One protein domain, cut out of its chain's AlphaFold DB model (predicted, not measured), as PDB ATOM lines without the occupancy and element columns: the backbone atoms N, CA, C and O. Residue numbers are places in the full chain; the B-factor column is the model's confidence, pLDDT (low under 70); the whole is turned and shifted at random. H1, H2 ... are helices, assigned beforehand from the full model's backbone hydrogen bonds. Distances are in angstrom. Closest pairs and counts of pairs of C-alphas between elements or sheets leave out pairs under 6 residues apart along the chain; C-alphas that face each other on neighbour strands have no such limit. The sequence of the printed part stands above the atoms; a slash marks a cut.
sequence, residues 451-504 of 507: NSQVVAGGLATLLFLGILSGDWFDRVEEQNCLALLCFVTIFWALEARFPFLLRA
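This is residues 451 to 504 of the 507 residues of the protein "SPOSA6832_03405-mRNA-1:cds" of Sporidiobolus salmonicolor (UniProt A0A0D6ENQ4). Two long helices, H2 and H1, lie side by side as a helical hairpin, and a short third helix, H3, sticks out beyond the far end of H2 and lengthens the rod. The printed part has 54 residues with three named helices, in the order H1, H2, H3, and no named strand; the class is all helix. The whole is loose, with a radius of gyration of the C-alphas of 13.4 A and spans of 46 by 16 by 9 A.

H2, residues 476 to 495, touches H1, residues 452 to 469; their closest C-alphas, those of Ala 483 and Phe 464, are 5.7 A apart. They run opposite ways at a shallow tilt of 9 degrees. H3, residues 498 to 501, is apart from H1 and meets H2 only through their link. Every O i to N i+4 pair is within hydrogen-bond range in H1 and H2; H3 is too short for such a pair, and its one O i to N i+3 pair is not within range.

H2 is 28.4 A long from C-alpha 476 at (-22.434, 56.781, -9.100) to C-alpha 495. H1 is 25.5 A long and begins with C-alpha 452 at (-17.724, 26.532, -19.300). H3, 5.7 A long, ends with C-alpha 501 at (-24.492, 20.481, -15.676).

The two C-alphas farthest apart, those of Asp 474 and Arg 503, are 45.5 A apart. The printed part has no cut; the link from H1 to H2 is short and that from H2 to H3 tight. Mean pLDDT of the printed part is 74.4, with residues 451 to 453 and 494 to 504 under 70.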
ATOM      1  N   ASN A 451     -13.329  25.396 -17.432       68.88
ATOM      2  CA  ASN A 451     -14.708  24.923 -17.456       68.88
ATOM      3  C   ASN A 451     -15.594  25.999 -18.124       68.88
ATOM      4  O   ASN A 451     -15.335  27.195 -17.974       68.88
ATOM      5  N   SER A 452     -16.683  25.610 -18.800       62.31
ATOM      6  CA  SER A 452     -17.724  26.532 -19.300       62.31
ATOM      7  C   SER A 452     -18.184  27.530 -18.221       62.31
ATOM      8  O   SER A 452     -18.525  28.673 -18.520       62.31
ATOM      9  N   GLN A 453     -18.095  27.134 -16.948       65.12
ATOM     10  CA  GLN A 453     -18.372  27.975 -15.785       65.12
ATOM     11  C   GLN A 453     -17.346  29.094 -15.549       65.12
ATOM     12  O   GLN A 453     -17.738  30.192 -15.165       65.12
ATOM     13  N   VAL A 454     -16.058  28.859 -15.818       74.38
ATOM     14  CA  VAL A 454     -15.010  29.893 -15.732       74.38
ATOM     15  C   VAL A 454     -15.215  30.930 -16.836       74.38
ATOM     16  O   VAL A 454     -15.080  32.125 -16.591       74.38
ATOM     17  N   VAL A 455     -15.633  30.489 -18.027       74.56
ATOM     18  CA  VAL A 455     -15.962  31.384 -19.148       74.56
ATOM     19  C   VAL A 455     -17.215  32.214 -18.848       74.56
ATOM     20  O   VAL A 455     -17.209  33.424 -19.055       74.56
ATOM     21  N   ALA A 456     -18.275  31.598 -18.314       71.94
ATOM     22  CA  ALA A 456     -19.504  32.305 -17.955       71.94
ATOM     23  C   ALA A 456     -19.305  33.278 -16.778       71.94
ATOM     24  O   ALA A 456     -19.792  34.406 -16.831       71.94
ATOM     25  N   GLY A 457     -18.554  32.876 -15.746       79.56
ATOM     26  CA  GLY A 457     -18.171  33.751 -14.635       79.56
ATOM     27  C   GLY A 457     -17.258  34.894 -15.085       79.56
ATOM     28  O   GLY A 457     -17.445  36.035 -14.664       79.56
ATOM     29  N   GLY A 458     -16.331  34.622 -16.008       81.31
ATOM     30  CA  GLY A 458     -15.499  35.639 -16.649       81.31
ATOM     31  C   GLY A 458     -16.330  36.655 -17.432       81.31
ATOM     32  O   GLY A 458     -16.166  37.854 -17.235       81.31
ATOM     33  N   LEU A 459     -17.287  36.197 -18.243       81.44
ATOM     34  CA  LEU A 459     -18.202  37.073 -18.981       81.44
ATOM     35  C   LEU A 459     -19.090  37.911 -18.045       81.44
ATOM     36  O   LEU A 459     -19.283  39.096 -18.294       81.44
ATOM     37  N   ALA A 460     -19.593  37.326 -16.954       81.50
ATOM     38  CA  ALA A 460     -20.368  38.046 -15.939       81.50
ATOM     39  C   ALA A 460     -19.534  39.130 -15.239       81.50
ATOM     40  O   ALA A 460     -20.012  40.239 -15.011       81.50
ATOM     41  N   THR A 461     -18.268  38.825 -14.945       83.94
ATOM     42  CA  THR A 461     -17.321  39.776 -14.347       83.94
ATOM     43  C   THR A 461     -16.963  40.893 -15.330       83.94
ATOM     44  O   THR A 461     -16.903  42.054 -14.941       83.94
ATOM     45  N   LEU A 462     -16.797  40.576 -16.618       85.62
ATOM     46  CA  LEU A 462     -16.583  41.576 -17.669       85.62
ATOM     47  C   LEU A 462     -17.798  42.489 -17.852       85.62
ATOM     48  O   LEU A 462     -17.626  43.697 -17.978       85.62
ATOM     49  N   LEU A 463     -19.016  41.943 -17.819       84.38
ATOM     50  CA  LEU A 463     -20.246  42.736 -17.850       84.38
ATOM     51  C   LEU A 463     -20.325  43.675 -16.635       84.38
ATOM     52  O   LEU A 463     -20.637  44.850 -16.794       84.38
ATOM     53  N   PHE A 464     -20.006  43.177 -15.439       85.88
ATOM     54  CA  PHE A 464     -19.988  43.972 -14.210       85.88
ATOM     55  C   PHE A 464     -18.991  45.132 -14.290       85.88
ATOM     56  O   PHE A 464     -19.353  46.274 -14.017       85.88
ATOM     57  N   LEU A 465     -17.764  44.862 -14.741       86.62
ATOM     58  CA  LEU A 465     -16.754  45.901 -14.949       86.62
ATOM     59  C   LEU A 465     -17.166  46.884 -16.054       86.62
ATOM     60  O   LEU A 465     -16.939  48.082 -15.915       86.62
ATOM     61  N   GLY A 466     -17.814  46.405 -17.118       85.69
ATOM     62  CA  GLY A 466     -18.349  47.249 -18.187       85.69
ATOM     63  C   GLY A 466     -19.438  48.211 -17.705       85.69
ATOM     64  O   GLY A 466     -19.423  49.380 -18.079       85.69
ATOM     65  N   ILE A 467     -20.335  47.751 -16.830       83.69
ATOM     66  CA  ILE A 467     -21.358  48.604 -16.208       83.69
ATOM     67  C   ILE A 467     -20.709  49.616 -15.259       83.69
ATOM     68  O   ILE A 467     -21.157  50.752 -15.230       83.69
ATOM     69  N   LEU A 468     -19.643  49.255 -14.534       83.12
ATOM     70  CA  LEU A 468     -18.897  50.184 -13.667       83.12
ATOM     71  C   LEU A 468     -18.066  51.227 -14.426       83.12
ATOM     72  O   LEU A 468     -17.737  52.261 -13.858       83.12
ATOM     73  N   SER A 469     -17.696  50.956 -15.678       80.19
ATOM     74  CA  SER A 469     -16.778  51.815 -16.441       80.19
ATOM     75  C   SER A 469     -17.487  52.823 -17.349       80.19
ATOM     76  O   SER A 469     -16.817  53.642 -17.969       80.19
ATOM     77  N   GLY A 470     -18.812  52.735 -17.496       78.75
ATOM     78  CA  GLY A 470     -19.583  53.658 -18.329       78.75
ATOM     79  C   GLY A 470     -20.363  54.671 -17.499       78.75
ATOM     80  O   GLY A 470     -20.973  54.292 -16.510       78.75
ATOM     81  N   ASP A 471     -20.425  55.922 -17.936       72.50
ATOM     82  CA  ASP A 471     -21.231  56.964 -17.285       72.50
ATOM     83  C   ASP A 471     -22.680  56.909 -17.799       72.50
ATOM     84  O   ASP A 471     -23.111  57.715 -18.621       72.50
ATOM     85  N   TRP A 472     -23.425  55.880 -17.383       74.00
ATOM     86  CA  TRP A 472     -24.822  55.673 -17.810       74.00
ATOM     87  C   TRP A 472     -25.830  56.456 -16.960       74.00
ATOM     88  O   TRP A 472     -26.961  56.668 -17.399       74.00
ATOM     89  N   PHE A 473     -25.436  56.863 -15.753       76.62
ATOM     90  CA  PHE A 473     -26.269  57.589 -14.799       76.62
ATOM     91  C   PHE A 473     -25.494  58.771 -14.218       76.62
ATOM     92  O   PHE A 473     -24.296  58.668 -13.975       76.62
ATOM     93  N   ASP A 474     -26.198  59.864 -13.916       73.31
ATOM     94  CA  ASP A 474     -25.614  61.051 -13.268       73.31
ATOM     95  C   ASP A 474     -25.158  60.777 -11.819       73.31
ATOM     96  O   ASP A 474     -24.429  61.575 -11.229       73.31
ATOM     97  N   ARG A 475     -25.597  59.659 -11.221       78.75
ATOM     98  CA  ARG A 475     -25.261  59.247  -9.853       78.75
ATOM     99  C   ARG A 475     -24.517  57.918  -9.830       78.75
ATOM    100  O   ARG A 475     -25.035  56.883 -10.252       78.75
ATOM    101  N   VAL A 476     -23.329  57.941  -9.232       79.25
ATOM    102  CA  VAL A 476     -22.434  56.781  -9.100       79.25
ATOM    103  C   VAL A 476     -23.058  55.688  -8.218       79.25
ATOM    104  O   VAL A 476     -22.814  54.496  -8.413       79.25
ATOM    105  N   GLU A 477     -23.912  56.057  -7.262       82.62
ATOM    106  CA  GLU A 477     -24.575  55.119  -6.351       82.62
ATOM    107  C   GLU A 477     -25.618  54.241  -7.062       82.62
ATOM    108  O   GLU A 477     -25.719  53.046  -6.774       82.62
ATOM    109  N   GLU A 478     -26.365  54.806  -8.015       81.88
ATOM    110  CA  GLU A 478     -27.394  54.087  -8.782       81.88
ATOM    111  C   GLU A 478     -26.759  53.064  -9.726       81.88
ATOM    112  O   GLU A 478     -27.203  51.915  -9.815       81.88
ATOM    113  N   GLN A 479     -25.650  53.448 -10.353       84.00
ATOM    114  CA  GLN A 479     -24.856  52.580 -11.208       84.00
ATOM    115  C   GLN A 479     -24.233  51.413 -10.432       84.00
ATOM    116  O   GLN A 479     -24.306  50.267 -10.880       84.00
ATOM    117  N   ASN A 480     -23.687  51.668  -9.240       84.19
ATOM    118  CA  ASN A 480     -23.143  50.619  -8.374       84.19
ATOM    119  C   ASN A 480     -24.230  49.642  -7.903       84.19
ATOM    120  O   ASN A 480     -24.008  48.428  -7.878       84.19
ATOM    121  N   CYS A 481     -25.419  50.152  -7.570       85.19
ATOM    122  CA  CYS A 481     -26.567  49.330  -7.195       85.19
ATOM    123  C   CYS A 481     -27.023  48.432  -8.357       85.19
ATOM    124  O   CYS A 481     -27.198  47.223  -8.180       85.19
ATOM    125  N   LEU A 482     -27.134  48.991  -9.567       85.00
ATOM    126  CA  LEU A 482     -27.482  48.239 -10.772       85.00
ATOM    127  C   LEU A 482     -26.419  47.186 -11.113       85.00
ATOM    128  O   LEU A 482     -26.764  46.049 -11.438       85.00
ATOM    129  N   ALA A 483     -25.135  47.534 -11.007       85.50
ATOM    130  CA  ALA A 483     -24.032  46.612 -11.245       85.50
ATOM    131  C   ALA A 483     -24.093  45.420 -10.276       85.50
ATOM    132  O   ALA A 483     -24.020  44.270 -10.713       85.50
ATOM    133  N   LEU A 484     -24.304  45.675  -8.978       84.44
ATOM    134  CA  LEU A 484     -24.473  44.623  -7.972       84.44
ATOM    135  C   LEU A 484     -25.717  43.766  -8.232       84.44
ATOM    136  O   LEU A 484     -25.638  42.541  -8.137       84.44
ATOM    137  N   LEU A 485     -26.846  44.369  -8.616       86.38
ATOM    138  CA  LEU A 485     -28.071  43.639  -8.944       86.38
ATOM    139  C   LEU A 485     -27.854  42.706 -10.145       86.38
ATOM    140  O   LEU A 485     -28.160  41.513 -10.070       86.38
ATOM    141  N   CYS A 486     -27.274  43.208 -11.235       83.88
ATOM    142  CA  CYS A 486     -26.941  42.408 -12.414       83.88
ATOM    143  C   CYS A 486     -25.944  41.288 -12.079       83.88
ATOM    144  O   CYS A 486     -26.121  40.147 -12.503       83.88
ATOM    145  N   PHE A 487     -24.928  41.571 -11.267       84.56
ATOM    146  CA  PHE A 487     -23.935  40.577 -10.867       84.56
ATOM    147  C   PHE A 487     -24.542  39.453 -10.015       84.56
ATOM    148  O   PHE A 487     -24.381  38.276 -10.340       84.56
ATOM    149  N   VAL A 488     -25.306  39.795  -8.972       85.31
ATOM    150  CA  VAL A 488     -25.949  38.820  -8.074       85.31
ATOM    151  C   VAL A 488     -26.990  37.979  -8.815       85.31
ATOM    152  O   VAL A 488     -27.051  36.764  -8.625       85.31
ATOM    153  N   THR A 489     -27.779  38.586  -9.703       85.94
ATOM    154  CA  THR A 489     -28.777  37.854 -10.498       85.94
ATOM    155  C   THR A 489     -28.136  36.878 -11.484       85.94
ATOM    156  O   THR A 489     -28.622  35.753 -11.624       85.94
ATOM    157  N   ILE A 490     -27.019  37.249 -12.120       80.50
ATOM    158  CA  ILE A 490     -26.270  36.350 -13.008       80.50
ATOM    159  C   ILE A 490     -25.624  35.210 -12.212       80.50
ATOM    160  O   ILE A 490     -25.731  34.057 -12.628       80.50
ATOM    161  N   PHE A 491     -25.017  35.485 -11.055       78.00
ATOM    162  CA  PHE A 491     -24.441  34.442 -10.194       78.00
ATOM    163  C   PHE A 491     -25.501  33.458  -9.698       78.00
ATOM    164  O   PHE A 491     -25.302  32.248  -9.801       78.00
ATOM    165  N   TRP A 492     -26.663  33.952  -9.273       80.44
ATOM    166  CA  TRP A 492     -27.789  33.107  -8.878       80.44
ATOM    167  C   TRP A 492     -28.317  32.254 -10.045       80.44
ATOM    168  O   TRP A 492     -28.589  31.061  -9.891       80.44
ATOM    169  N   ALA A 493     -28.396  32.821 -11.254       74.69
ATOM    170  CA  ALA A 493     -28.795  32.091 -12.458       74.69
ATOM    171  C   ALA A 493     -27.763  31.029 -12.896       74.69
ATOM    172  O   ALA A 493     -28.141  29.978 -13.424       74.69
ATOM    173  N   LEU A 494     -26.469  31.283 -12.682       68.88
ATOM    174  CA  LEU A 494     -25.389  30.331 -12.960       68.88
ATOM    175  C   LEU A 494     -25.338  29.210 -11.911       68.88
ATOM    176  O   LEU A 494     -25.167  28.045 -12.278       68.88
ATOM    177  N   GLU A 495     -25.585  29.523 -10.638       66.31
ATOM    178  CA  GLU A 495     -25.681  28.541  -9.554       66.31
ATOM    179  C   GLU A 495     -26.894  27.610  -9.739       66.31
ATOM    180  O   GLU A 495     -26.792  26.402  -9.529       66.31
ATOM    181  N   ALA A 496     -28.009  28.110 -10.285       55.72
ATOM    182  CA  ALA A 496     -29.166  27.284 -10.650       55.72
ATOM    183  C   ALA A 496     -28.861  26.219 -11.731       55.72
ATOM    184  O   ALA A 496     -29.545  25.194 -11.802       55.72
ATOM    185  N   ARG A 497     -27.825  26.416 -12.561       56.28
ATOM    186  CA  ARG A 497     -27.358  25.419 -13.547       56.28
ATOM    187  C   ARG A 497     -26.278  24.480 -13.009       56.28
ATOM    188  O   ARG A 497     -26.003  23.467 -13.654       56.28
ATOM    189  N   PHE A 498     -25.707  24.761 -11.838       49.72
ATOM    190  CA  PHE A 498     -24.652  23.954 -11.215       49.72
ATOM    191  C   PHE A 498     -25.063  22.480 -10.993       49.72
ATOM    192  O   PHE A 498     -24.299  21.594 -11.384       49.72
ATOM    193  N   PRO A 499     -26.285  22.152 -10.511       52.69
ATOM    194  CA  PRO A 499     -26.718  20.758 -10.369       52.69
ATOM    195  C   PRO A 499     -27.082  20.093 -11.706       52.69
ATOM    196  O   PRO A 499     -27.039  18.870 -11.822       52.69
ATOM    197  N   PHE A 500     -27.476  20.882 -12.711       47.28
ATOM    198  CA  PHE A 500     -27.957  20.366 -13.995       47.28
ATOM    199  C   PHE A 500     -26.801  20.005 -14.936       47.28
ATOM    200  O   PHE A 500     -26.891  19.020 -15.663       47.28
ATOM    201  N   LEU A 501     -25.692  20.750 -14.877       46.16
ATOM    202  CA  LEU A 501     -24.492  20.481 -15.676       46.16
ATOM    203  C   LEU A 501     -23.609  19.373 -15.081       46.16
ATOM    204  O   LEU A 501     -23.047  18.597 -15.845       46.16
ATOM    205  N   LEU A 502     -23.571  19.200 -13.751       46.56
ATOM    206  CA  LEU A 502     -22.905  18.044 -13.118       46.56
ATOM    207  C   LEU A 502     -23.592  16.702 -13.433       46.56
ATOM    208  O   LEU A 502     -22.965  15.654 -13.330       46.56
ATOM    209  N   ARG A 503     -24.867  16.717 -13.851       44.03
ATOM    210  CA  ARG A 503     -25.610  15.520 -14.284       44.03
ATOM    211  C   ARG A 503     -25.601  15.305 -15.803       44.03
ATOM    212  O   ARG A 503     -26.045  14.259 -16.267       44.03
ATOM    213  N   ALA A 504     -25.092  16.272 -16.564       39.47
ATOM    214  CA  ALA A 504     -25.028  16.242 -18.023       39.47
ATOM    215  C   ALA A 504     -23.613  15.969 -18.566       39.47
ATOM    216  O   ALA A 504     -23.360  16.229 -19.737       39.47
TER     217      ALA A 504